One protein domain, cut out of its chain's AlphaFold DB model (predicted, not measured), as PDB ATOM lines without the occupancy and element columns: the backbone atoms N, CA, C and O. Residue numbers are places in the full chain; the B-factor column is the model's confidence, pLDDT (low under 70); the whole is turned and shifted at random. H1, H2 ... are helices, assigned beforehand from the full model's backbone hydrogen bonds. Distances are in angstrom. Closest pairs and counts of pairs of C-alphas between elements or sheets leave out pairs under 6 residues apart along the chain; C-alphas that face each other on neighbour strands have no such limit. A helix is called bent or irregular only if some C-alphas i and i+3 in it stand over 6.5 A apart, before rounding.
ATOM      1  N   GLU A  23      22.608 -20.699 -34.614       96.25
ATOM      2  CA  GLU A  23      22.684 -20.916 -33.171       96.25
ATOM      3  C   GLU A  23      23.003 -19.612 -32.419       96.25
ATOM      4  O   GLU A  23      22.563 -19.431 -31.285       96.25
ATOM      5  N   TRP A  24      23.709 -18.674 -33.060       95.19
ATOM      6  CA  TRP A  24      23.945 -17.340 -32.516       95.19
ATOM      7  C   TRP A  24      22.636 -16.576 -32.294       95.19
ATOM      8  O   TRP A  24      22.466 -15.970 -31.234       95.19
ATOM      9  N   ASP A  25      21.707 -16.638 -33.246       94.81
ATOM     10  CA  ASP A  25      20.428 -15.924 -33.195       94.81
ATOM     11  C   ASP A  25      19.460 -16.558 -32.187       94.81
ATOM     12  O   ASP A  25      18.769 -15.853 -31.453       94.81
ATOM     13  N   LEU A  26      19.438 -17.893 -32.095       96.50
ATOM     14  CA  LEU A  26      18.518 -18.622 -31.207       96.50
ATOM     15  C   LEU A  26      18.918 -18.539 -29.734       96.50
ATOM     16  O   LEU A  26      18.055 -18.640 -28.859       96.50
ATOM     17  N   ALA A  27      20.216 -18.392 -29.453       96.56
ATOM     18  CA  ALA A  27      20.741 -18.464 -28.096       96.56
ATOM     19  C   ALA A  27      20.059 -17.468 -27.153       96.56
ATOM     20  O   ALA A  27      19.742 -17.833 -26.028       96.56
ATOM     21  N   LEU A  28      19.784 -16.238 -27.597       94.88
ATOM     22  CA  LEU A  28      19.195 -15.212 -26.729       94.88
ATOM     23  C   LEU A  28      17.810 -15.604 -26.208       94.88
ATOM     24  O   LEU A  28      17.576 -15.515 -25.005       94.88
ATOM     25  N   THR A  29      16.926 -16.102 -27.075       96.19
ATOM     26  CA  THR A  29      15.583 -16.539 -26.664       96.19
ATOM     27  C   THR A  29      15.655 -17.672 -25.637       96.19
ATOM     28  O   THR A  29      14.909 -17.664 -24.660       96.19
ATOM     29  N   ALA A  30      16.587 -18.616 -25.817       97.12
ATOM     30  CA  ALA A  30      16.815 -19.694 -24.857       97.12
ATOM     31  C   ALA A  30      17.364 -19.181 -23.518       97.12
ATOM     32  O   ALA A  30      16.862 -19.574 -22.472       97.12
ATOM     33  N   ILE A  31      18.324 -18.250 -23.528       97.00
ATOM     34  CA  ILE A  31      18.907 -17.649 -22.314       97.00
ATOM     35  C   ILE A  31      17.850 -16.882 -21.514       97.00
ATOM     36  O   ILE A  31      17.816 -16.958 -20.283       97.00
ATOM     37  N   TYR A  32      16.970 -16.154 -22.201       95.50
ATOM     38  CA  TYR A  32      15.876 -15.420 -21.567       95.50
ATOM     39  C   TYR A  32      14.918 -16.355 -20.829       95.50
ATOM     40  O   TYR A  32      14.413 -15.986 -19.774       95.50
ATOM     41  N   PHE A  33      14.715 -17.578 -21.315       96.00
ATOM     42  CA  PHE A  33      13.974 -18.613 -20.597       96.00
ATOM     43  C   PHE A  33      14.815 -19.282 -19.490       96.00
ATOM     44  O   PHE A  33      14.450 -19.233 -18.316       96.00
ATOM     45  N   ASP A  34      15.949 -19.882 -19.853       95.12
ATOM     46  CA  ASP A  34      16.775 -20.759 -19.013       95.12
ATOM     47  C   ASP A  34      17.499 -20.001 -17.886       95.12
ATOM     48  O   ASP A  34      17.328 -20.299 -16.700       95.12
ATOM     49  N   SER A  35      18.277 -18.977 -18.243       94.00
ATOM     50  CA  SER A  35      19.138 -18.260 -17.295       94.00
ATOM     51  C   SER A  35      18.386 -17.201 -16.503       94.00
ATOM     52  O   SER A  35      18.603 -17.054 -15.297       94.00
ATOM     53  N   PHE A  36      17.538 -16.429 -17.184       93.44
ATOM     54  CA  PHE A  36      16.944 -15.223 -16.605       93.44
ATOM     55  C   PHE A  36      15.496 -15.418 -16.158       93.44
ATOM     56  O   PHE A  36      15.039 -14.705 -15.267       93.44
ATOM     57  N   GLY A  37      14.775 -16.393 -16.720       92.00
ATOM     58  CA  GLY A  37      13.353 -16.592 -16.429       92.00
ATOM     59  C   GLY A  37      12.463 -15.434 -16.896       92.00
ATOM     60  O   GLY A  37      11.402 -15.211 -16.322       92.00
ATOM     61  N   TRP A  38      12.906 -14.681 -17.903       93.31
ATOM     62  CA  TRP A  38      12.152 -13.609 -18.556       93.31
ATOM     63  C   TRP A  38      11.087 -14.140 -19.519       93.31
ATOM     64  O   TRP A  38      10.096 -13.454 -19.750       93.31
ATOM     65  N   HIS A  39      11.282 -15.348 -20.055       94.56
ATOM     66  CA  HIS A  39      10.271 -16.064 -20.831       94.56
ATOM     67  C   HIS A  39       9.675 -17.218 -20.041       94.56
ATOM     68  O   HIS A  39      10.360 -17.851 -19.232       94.56
ATOM     69  N   THR A  40       8.402 -17.516 -20.300       95.88
ATOM     70  CA  THR A  40       7.783 -18.732 -19.765       95.88
ATOM     71  C   THR A  40       8.224 -19.960 -20.560       95.88
ATOM     72  O   THR A  40       8.766 -19.870 -21.667       95.88
ATOM     73  N   ARG A  41       7.968 -21.142 -19.995       96.56
ATOM     74  CA  ARG A  41       8.196 -22.416 -20.684       96.56
ATOM     75  C   ARG A  41       7.394 -22.494 -21.979       96.56
ATOM     76  O   ARG A  41       7.937 -22.870 -23.009       96.56
ATOM     77  N   GLU A  42       6.122 -22.118 -21.926       98.06
ATOM     78  CA  GLU A  42       5.196 -22.191 -23.055       98.06
ATOM     79  C   GLU A  42       5.632 -21.262 -24.197       98.06
ATOM     80  O   GLU A  42       5.542 -21.638 -25.369       98.06
ATOM     81  N   GLU A  43       6.142 -20.070 -23.868       97.50
ATOM     82  CA  GLU A  43       6.711 -19.137 -24.846       97.50
ATOM     83  C   GLU A  43       7.932 -19.743 -25.549       97.50
ATOM     84  O   GLU A  43       7.998 -19.740 -26.782       97.50
ATOM     85  N   TYR A  44       8.868 -20.315 -24.783       98.00
ATOM     86  CA  TYR A  44      10.072 -20.930 -25.342       98.00
ATOM     87  C   TYR A  44       9.759 -22.174 -26.187       98.00
ATOM     88  O   TYR A  44      10.248 -22.303 -27.310       98.00
ATOM     89  N   GLU A  45       8.899 -23.068 -25.694       97.81
ATOM     90  CA  GLU A  45       8.492 -24.277 -26.418       97.81
ATOM     91  C   GLU A  45       7.766 -23.926 -27.724       97.81
ATOM     92  O   GLU A  45       8.003 -24.550 -28.763       97.81
ATOM     93  N   THR A  46       6.933 -22.878 -27.713       98.19
ATOM     94  CA  THR A  46       6.291 -22.362 -28.930       98.19
ATOM     95  C   THR A  46       7.325 -21.823 -29.916       98.19
ATOM     96  O   THR A  46       7.253 -22.147 -31.103       98.19
ATOM     97  N   PHE A  47       8.305 -21.046 -29.446       97.56
ATOM     98  CA  PHE A  47       9.386 -20.528 -30.286       97.56
ATOM     99  C   PHE A  47      10.182 -21.659 -30.947       97.56
ATOM    100  O   PHE A  47      10.294 -21.685 -32.173       97.56
ATOM    101  N   ALA A  48      10.672 -22.622 -30.162       97.69
ATOM    102  CA  ALA A  48      11.453 -23.748 -30.670       97.69
ATOM    103  C   ALA A  48      10.657 -24.578 -31.689       97.69
ATOM    104  O   ALA A  48      11.181 -24.954 -32.740       97.69
ATOM    105  N   LYS A  49       9.362 -24.802 -31.424       98.00
ATOM    106  CA  LYS A  49       8.459 -25.513 -32.336       98.00
ATOM    107  C   LYS A  49       8.258 -24.773 -33.658       98.00
ATOM    108  O   LYS A  49       8.306 -25.406 -34.708       98.00
ATOM    109  N   VAL A  50       7.996 -23.465 -33.620       97.81
ATOM    110  CA  VAL A  50       7.749 -22.659 -34.829       97.81
ATOM    111  C   VAL A  50       9.029 -22.478 -35.642       97.81
ATOM    112  O   VAL A  50       8.981 -22.552 -36.866       97.81
ATOM    113  N   TYR A  51      10.169 -22.275 -34.977       96.88
ATOM    114  CA  TYR A  51      11.462 -22.163 -35.649       96.88
ATOM    115  C   TYR A  51      11.925 -23.509 -36.238       96.88
ATOM    116  O   TYR A  51      12.578 -23.544 -37.278       96.88
ATOM    117  N   GLY A  52      11.574 -24.625 -35.588       97.19
ATOM    118  CA  GLY A  52      11.945 -25.980 -36.006       97.19
ATOM    119  C   GLY A  52      13.291 -26.466 -35.454       97.19
ATOM    120  O   GLY A  52      13.805 -27.486 -35.909       97.19
ATOM    121  N   LEU A  53      13.866 -25.751 -34.482       96.00
ATOM    122  CA  LEU A  53      15.097 -26.130 -33.792       96.00
ATOM    123  C   LEU A  53      15.025 -25.695 -32.328       96.00
ATOM    124  O   LEU A  53      14.828 -24.517 -32.032       96.00
ATOM    125  N   ASP A  54      15.252 -26.642 -31.424       97.50
ATOM    126  CA  ASP A  54      15.482 -26.369 -30.008       97.50
ATOM    127  C   ASP A  54      16.991 -26.311 -29.749       97.50
ATOM    128  O   ASP A  54      17.674 -27.339 -29.721       97.50
ATOM    129  N   ILE A  55      17.529 -25.100 -29.575       97.50
ATOM    130  CA  ILE A  55      18.965 -24.917 -29.336       97.50
ATOM    131  C   ILE A  55      19.406 -25.534 -28.003       97.50
ATOM    132  O   ILE A  55      20.549 -25.960 -27.901       97.50
ATOM    133  N   MET A  56      18.524 -25.666 -27.005       97.56
ATOM    134  CA  MET A  56      18.890 -26.268 -25.717       97.56
ATOM    135  C   MET A  56      19.241 -27.760 -25.838       97.56
ATOM    136  O   MET A  56      19.920 -28.295 -24.964       97.56
ATOM    137  N   GLN A  57      18.836 -28.425 -26.926       97.12
ATOM    138  CA  GLN A  57      19.225 -29.809 -27.232       97.12
ATOM    139  C   GLN A  57      20.584 -29.911 -27.937       97.12
ATOM    140  O   GLN A  57      21.146 -31.002 -28.053       97.12
ATOM    141  N   TRP A  58      21.133 -28.796 -28.419       97.38
ATOM    142  CA  TRP A  58      22.438 -28.774 -29.066       97.38
ATOM    143  C   TRP A  58      23.560 -28.779 -28.011       97.38
ATOM    144  O   TRP A  58      23.604 -27.880 -27.170       97.38
ATOM    145  N   PRO A  59      24.533 -29.713 -28.070       97.38
ATOM    146  CA  PRO A  59      25.607 -29.797 -27.072       97.38
ATOM    147  C   PRO A  59      26.472 -28.535 -26.930       97.38
ATOM    148  O   PRO A  59      27.135 -28.364 -25.911       97.38
ATOM    149  N   GLY A  60      26.482 -27.653 -27.936       96.94
ATOM    150  CA  GLY A  60      27.205 -26.379 -27.896       96.94
ATOM    151  C   GLY A  60      26.481 -25.256 -27.145       96.94
ATOM    152  O   GLY A  60      27.098 -24.230 -26.851       96.94
ATOM    153  N   TYR A  61      25.199 -25.427 -26.807       97.62
ATOM    154  CA  TYR A  61      24.402 -24.387 -26.156       97.62
ATOM    155  C   TYR A  61      24.976 -23.900 -24.818       97.62
ATOM    156  O   TYR A  61      25.046 -22.682 -24.650       97.62
ATOM    157  N   PRO A  62      25.455 -24.761 -23.895       96.56
ATOM    158  CA  PRO A  62      26.026 -24.288 -22.634       96.56
ATOM    159  C   PRO A  62      27.181 -23.297 -22.831       96.56
ATOM    160  O   PRO A  62      27.213 -22.258 -22.176       96.56
ATOM    161  N   VAL A  63      28.068 -23.563 -23.796       96.44
ATOM    162  CA  VAL A  63      29.189 -22.670 -24.134       96.44
ATOM    163  C   VAL A  63      28.678 -21.377 -24.769       96.44
ATOM    164  O   VAL A  63      29.106 -20.288 -24.398       96.44
ATOM    165  N   MET A  64      27.727 -21.475 -25.704       96.19
ATOM    166  CA  MET A  64      27.134 -20.303 -26.355       96.19
ATOM    167  C   MET A  64      26.440 -19.375 -25.347       96.19
ATOM    168  O   MET A  64      26.580 -18.153 -25.420       96.19
ATOM    169  N   ARG A  65      25.724 -19.958 -24.380       95.88
ATOM    170  CA  ARG A  65      25.098 -19.251 -23.265       95.88
ATOM    171  C   ARG A  65      26.129 -18.492 -22.444       95.88
ATOM    172  O   ARG A  65      25.956 -17.295 -22.242       95.88
ATOM    173  N   GLU A  66      27.211 -19.146 -22.030       95.50
ATOM    174  CA  GLU A  66      28.274 -18.498 -21.254       95.50
ATOM    175  C   GLU A  66      28.911 -17.325 -22.011       95.50
ATOM    176  O   GLU A  66      29.100 -16.252 -21.436       95.50
ATOM    177  N   VAL A  67      29.166 -17.480 -23.315       96.12
ATOM    178  CA  VAL A  67      29.692 -16.397 -24.161       96.12
ATOM    179  C   VAL A  67      28.715 -15.221 -24.227       96.12
ATOM    180  O   VAL A  67      29.117 -14.072 -24.040       96.12
ATOM    181  N   ARG A  68      27.425 -15.476 -24.469       95.69
ATOM    182  CA  ARG A  68      26.398 -14.424 -24.545       95.69
ATOM    183  C   ARG A  68      26.209 -13.702 -23.215       95.69
ATOM    184  O   ARG A  68      26.154 -12.474 -23.199       95.69
ATOM    185  N   GLU A  69      26.154 -14.439 -22.111       95.31
ATOM    186  CA  GLU A  69      26.074 -13.863 -20.769       95.31
ATOM    187  C   GLU A  69      27.303 -13.004 -20.468       95.31
ATOM    188  O   GLU A  69      27.157 -11.876 -20.002       95.31
ATOM    189  N   PHE A  70      28.505 -13.486 -20.796       96.12
ATOM    190  CA  PHE A  70      29.734 -12.713 -20.646       96.12
ATOM    191  C   PHE A  70      29.672 -11.396 -21.429       96.12
ATOM    192  O   PHE A  70      29.930 -10.337 -20.858       96.12
ATOM    193  N   LEU A  71      29.246 -11.431 -22.695       95.06
ATOM    194  CA  LEU A  71      29.076 -10.225 -23.513       95.06
ATOM    195  C   LEU A  71      28.093  -9.229 -22.876       95.06
ATOM    196  O   LEU A  71      28.418  -8.045 -22.763       95.06
ATOM    197  N   MET A  72      26.947  -9.693 -22.368       93.44
ATOM    198  CA  MET A  72      25.992  -8.833 -21.650       93.44
ATOM    199  C   MET A  72      26.606  -8.187 -20.400       93.44
ATOM    200  O   MET A  72      26.322  -7.024 -20.103       93.44
ATOM    201  N   VAL A  73      27.455  -8.916 -19.665       95.44
ATOM    202  CA  VAL A  73      28.162  -8.369 -18.498       95.44
ATOM    203  C   VAL A  73      29.209  -7.336 -18.909       95.44
ATOM    204  O   VAL A  73      29.311  -6.284 -18.279       95.44
ATOM    205  N   THR A  74      29.964  -7.582 -19.980       95.75
ATOM    206  CA  THR A  74      30.936  -6.592 -20.470       95.75
ATOM    207  C   THR A  74      30.256  -5.304 -20.928       95.75
ATOM    208  O   THR A  74      30.755  -4.221 -20.636       95.75
ATOM    209  N   TRP A  75      29.087  -5.408 -21.562       94.06
ATOM    210  CA  TRP A  75      28.306  -4.250 -21.987       94.06
ATOM    211  C   TRP A  75      27.821  -3.412 -20.799       94.06
ATOM    212  O   TRP A  75      28.021  -2.199 -20.790       94.06
ATOM    213  N   ILE A  76      27.250  -4.036 -19.759       94.19
ATOM    214  CA  ILE A  76      26.796  -3.273 -18.584       94.19
ATOM    215  C   ILE A  76      27.977  -2.658 -17.819       94.19
ATOM    216  O   ILE A  76      27.866  -1.553 -17.295       94.19
ATOM    217  N   ALA A  77      29.132  -3.333 -17.796       94.00
ATOM    218  CA  ALA A  77      30.336  -2.830 -17.142       94.00
ATOM    219  C   ALA A  77      30.886  -1.563 -17.817       94.00
ATOM    220  O   ALA A  77      31.361  -0.667 -17.122       94.00
ATOM    221  N   GLN A  78      30.771  -1.446 -19.145       94.44
ATOM    222  CA  GLN A  78      31.160  -0.230 -19.875       94.44
ATOM    223  C   GLN A  78      30.315   0.987 -19.478       94.44
ATOM    224  O   GLN A  78      30.807   2.110 -19.527       94.44
ATOM    225  N   LYS A  79      29.074   0.763 -19.033       92.69
ATOM    226  CA  LYS A  79      28.135   1.807 -18.598       92.69
ATOM    227  C   LYS A  79      28.164   2.075 -17.093       92.69
ATOM    228  O   LYS A  79      27.400   2.897 -16.594       92.69
ATOM    229  N   ALA A  80      29.019   1.387 -16.336       93.00
ATOM    230  CA  ALA A  80      29.018   1.466 -14.876       93.00
ATOM    231  C   ALA A  80      29.268   2.889 -14.341       93.00
ATOM    232  O   ALA A  80      28.773   3.232 -13.274       93.00
ATOM    233  N   SER A  81      29.996   3.730 -15.080       93.81
ATOM    234  CA  SER A  81      30.246   5.127 -14.703       93.81
ATOM    235  C   SER A  81      29.060   6.065 -14.950       93.81
ATOM    236  O   SER A  81      29.076   7.190 -14.458       93.81
ATOM    237  N   GLU A  82      28.043   5.636 -15.701       94.19
ATOM    238  CA  GLU A  82      26.900   6.477 -16.076       94.19
ATOM    239  C   GLU A  82      25.890   6.625 -14.929       94.19
ATOM    240  O   GLU A  82      25.222   7.654 -14.822       94.19
ATOM    241  N   SER A  83      25.764   5.616 -14.055       94.06
ATOM    242  CA  SER A  83      24.916   5.699 -12.862       94.06
ATOM    243  C   SER A  83      25.260   4.654 -11.798       94.06
ATOM    244  O   SER A  83      25.667   3.533 -12.109       94.06
ATOM    245  N   GLU A  84      24.975   4.981 -10.536       94.31
ATOM    246  CA  GLU A  84      25.113   4.063  -9.394       94.31
ATOM    247  C   GLU A  84      24.289   2.775  -9.581       94.31
ATOM    248  O   GLU A  84      24.751   1.674  -9.291       94.31
ATOM    249  N   ARG A  85      23.083   2.883 -10.159       92.81
ATOM    250  CA  ARG A  85      22.234   1.723 -10.472       92.81
ATOM    251  C   ARG A  85      22.917   0.777 -11.468       92.81
ATOM    252  O   ARG A  85      22.769  -0.442 -11.373       92.81
ATOM    253  N   THR A  86      23.641   1.327 -12.439       93.00
ATOM    254  CA  THR A  86      24.366   0.556 -13.459       93.00
ATOM    255  C   THR A  86      25.628  -0.065 -12.892       93.00
ATOM    256  O   THR A  86      25.878  -1.243 -13.147       93.00
ATOM    257  N   ALA A  87      26.356   0.661 -12.042       94.94
ATOM    258  CA  ALA A  87      27.488   0.119 -11.298       94.94
ATOM    259  C   ALA A  87      27.087  -1.076 -10.415       94.94
ATOM    260  O   ALA A  87      27.748  -2.116 -10.443       94.94
ATOM    261  N   GLN A  88      25.977  -0.962  -9.679       95.19
ATOM    262  CA  GLN A  88      25.470  -2.033  -8.816       95.19
ATOM    263  C   GLN A  88      25.068  -3.276  -9.613       95.19
ATOM    264  O   GLN A  88      25.443  -4.392  -9.246       95.19
ATOM    265  N   GLU A  89      24.359  -3.099 -10.731       95.12
ATOM    266  CA  GLU A  89      24.010  -4.225 -11.598       95.12
ATOM    267  C   GLU A  89      25.271  -4.866 -12.196       95.12
ATOM    268  O   GLU A  89      25.407  -6.088 -12.156       95.12
ATOM    269  N   ALA A  90      26.233  -4.073 -12.679       95.38
ATOM    270  CA  ALA A  90      27.494  -4.594 -13.204       95.38
ATOM    271  C   ALA A  90      28.248  -5.427 -12.157       95.38
ATOM    272  O   ALA A  90      28.645  -6.561 -12.440       95.38
ATOM    273  N   ALA A  91      28.380  -4.923 -10.926       95.44
ATOM    274  CA  ALA A  91      29.009  -5.650  -9.826       95.44
ATOM    275  C   ALA A  91      28.282  -6.970  -9.514       95.44
ATOM    276  O   ALA A  91      28.931  -8.014  -9.385       95.44
ATOM    277  N   LYS A  92      26.942  -6.950  -9.467       95.56
ATOM    278  CA  LYS A  92      26.112  -8.145  -9.250       95.56
ATOM    279  C   LYS A  92      26.347  -9.201 -10.327       95.56
ATOM    280  O   LYS A  92      26.574 -10.369 -10.007       95.56
ATOM    281  N   ARG A  93      26.335  -8.806 -11.604       95.88
ATOM    282  CA  ARG A  93      26.518  -9.749 -12.716       95.88
ATOM    283  C   ARG A  93      27.928 -10.327 -12.769       95.88
ATOM    284  O   ARG A  93      28.082 -11.526 -12.982       95.88
ATOM    285  N   ILE A  94      28.952  -9.508 -12.507       95.94
ATOM    286  CA  ILE A  94      30.345  -9.971 -12.400       95.94
ATOM    287  C   ILE A  94      30.480 -11.006 -11.278       95.94
ATOM    288  O   ILE A  94      31.117 -12.043 -11.469       95.94
ATOM    289  N   ALA A  95      29.876 -10.746 -10.116       96.25
ATOM    290  CA  ALA A  95      29.885 -11.691  -9.006       96.25
ATOM    291  C   ALA A  95      29.199 -13.011  -9.390       96.25
ATOM    292  O   ALA A  95      29.778 -14.071  -9.166       96.25
ATOM    293  N   ALA A  96      28.027 -12.954 -10.030       95.38
ATOM    294  CA  ALA A  96      27.296 -14.145 -10.458       95.38
ATOM    295  C   ALA A  96      28.070 -14.996 -11.478       95.38
ATOM    296  O   ALA A  96      28.086 -16.219 -11.348       95.38
ATOM    297  N   LEU A  97      28.780 -14.380 -12.434       94.19
ATOM    298  CA  LEU A  97      29.649 -15.122 -13.359       94.19
ATOM    299  C   LEU A  97      30.821 -15.811 -12.644       94.19
ATOM    300  O   LEU A  97      31.178 -16.930 -12.998       94.19
ATOM    301  N   ARG A  98      31.413 -15.173 -11.626       94.81
ATOM    302  CA  ARG A  98      32.556 -15.732 -10.881       94.81
ATOM    303  C   ARG A  98      32.176 -16.876  -9.948       94.81
ATOM    304  O   ARG A  98      32.990 -17.764  -9.721       94.81
ATOM    305  N   THR A  99      30.984 -16.822  -9.364       95.44
ATOM    306  CA  THR A  99      30.539 -17.782  -8.343       95.44
ATOM    307  C   THR A  99      29.581 -18.835  -8.885       95.44
ATOM    308  O   THR A  99      29.257 -19.782  -8.174       95.44
ATOM    309  N   GLY A 100      29.100 -18.671 -10.120       92.00
ATOM    310  CA  GLY A 100      28.035 -19.500 -10.677       92.00
ATOM    311  C   GLY A 100      26.664 -19.227 -10.051       92.00
ATOM    312  O   GLY A 100      25.773 -20.066 -10.170       92.00
TER     313      GLY A 100
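AT A GLANCE: This is residues 23 to 100 of the 109 residues of an uncharacterized protein of Thermomonospora echinospora (UniProt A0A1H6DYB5). Two helical hairpins are joined end to end in an elongated shape, H1 and H2 making one end and H3 and H4 the other. The long helix H3 runs between the two: its first part, residues 61 to 68, packs crosswise on H1, and residues 70 to 77 pack on H4, which folds back beside it. The printed part has 78 residues with four named helices, in the order H1, H2, H3, H4, and no named strand; the class is all helix. It is only just loose, close to compact, with a radius of gyration of the C-alphas of 14.2 A, and it spans 42 by 22 by 20 A.

IN THESE COORDINATES: Find C-alpha 23 at (22.684, -20.916, -33.171); there H1 begins, residues 23 to 34, and it runs 15.3 A from first to last C-alpha. H1 is only just irregular: C-alphas 25 and 28 are 6.6 A apart, and its line is a rough one. Go on to H2, residues 41 to 51, also 15.3 A long. Next look at C-alpha 61 at (24.402, -24.387, -26.156), where H3 begins; it holds residues 61 to 78, is 25.9 A long and is the longest helix. Last comes H4, residues 84 to 99, 22.5 A long, ending at C-alpha 99 at (30.539, -17.782, -8.343).

HOW THE PARTS SIT: Begin with H1 and H2, a helical hairpin, in which H1 touches H2 with residues 29 to 33 alone. Their closest C-alphas are those of Phe 33 and Tyr 44, 6.6 A apart, and the helices run opposite ways at a shallow tilt of 16 degrees. Then look at Ile 31 and Arg 65, whose C-alphas, 6.5 A apart, are the closest of H1 and H3; these helices touch and stand about perpendicular, at 82 degrees. H3 and H4 form the second helical hairpin: they touch, run opposite ways at a shallow tilt of 31 degrees, and have their closest C-alphas at Ala 77 and Ala 90, 5.2 A apart. The helix packing is mostly aligned, but only just: 2 of these 3 touching pairs are at a shallow tilt. H2 is apart from H3 and from H4, and H1 is apart from H4. In H2, H3 and H4 each O i to N i+4 pair is within hydrogen-bond range; in H1 6 of 8 are.

THE WHOLE: The two C-alphas farthest apart are those of Gly 52 and Glu 84, at 42.2 A. The printed part has no cut from residue 23 to residue 100. The link from H3 to H4 is tight, those from H1 to H2 and from H2 to H3 are short, and no link is long. The mean pLDDT of the printed part is 95.6, and no printed residue is under 70.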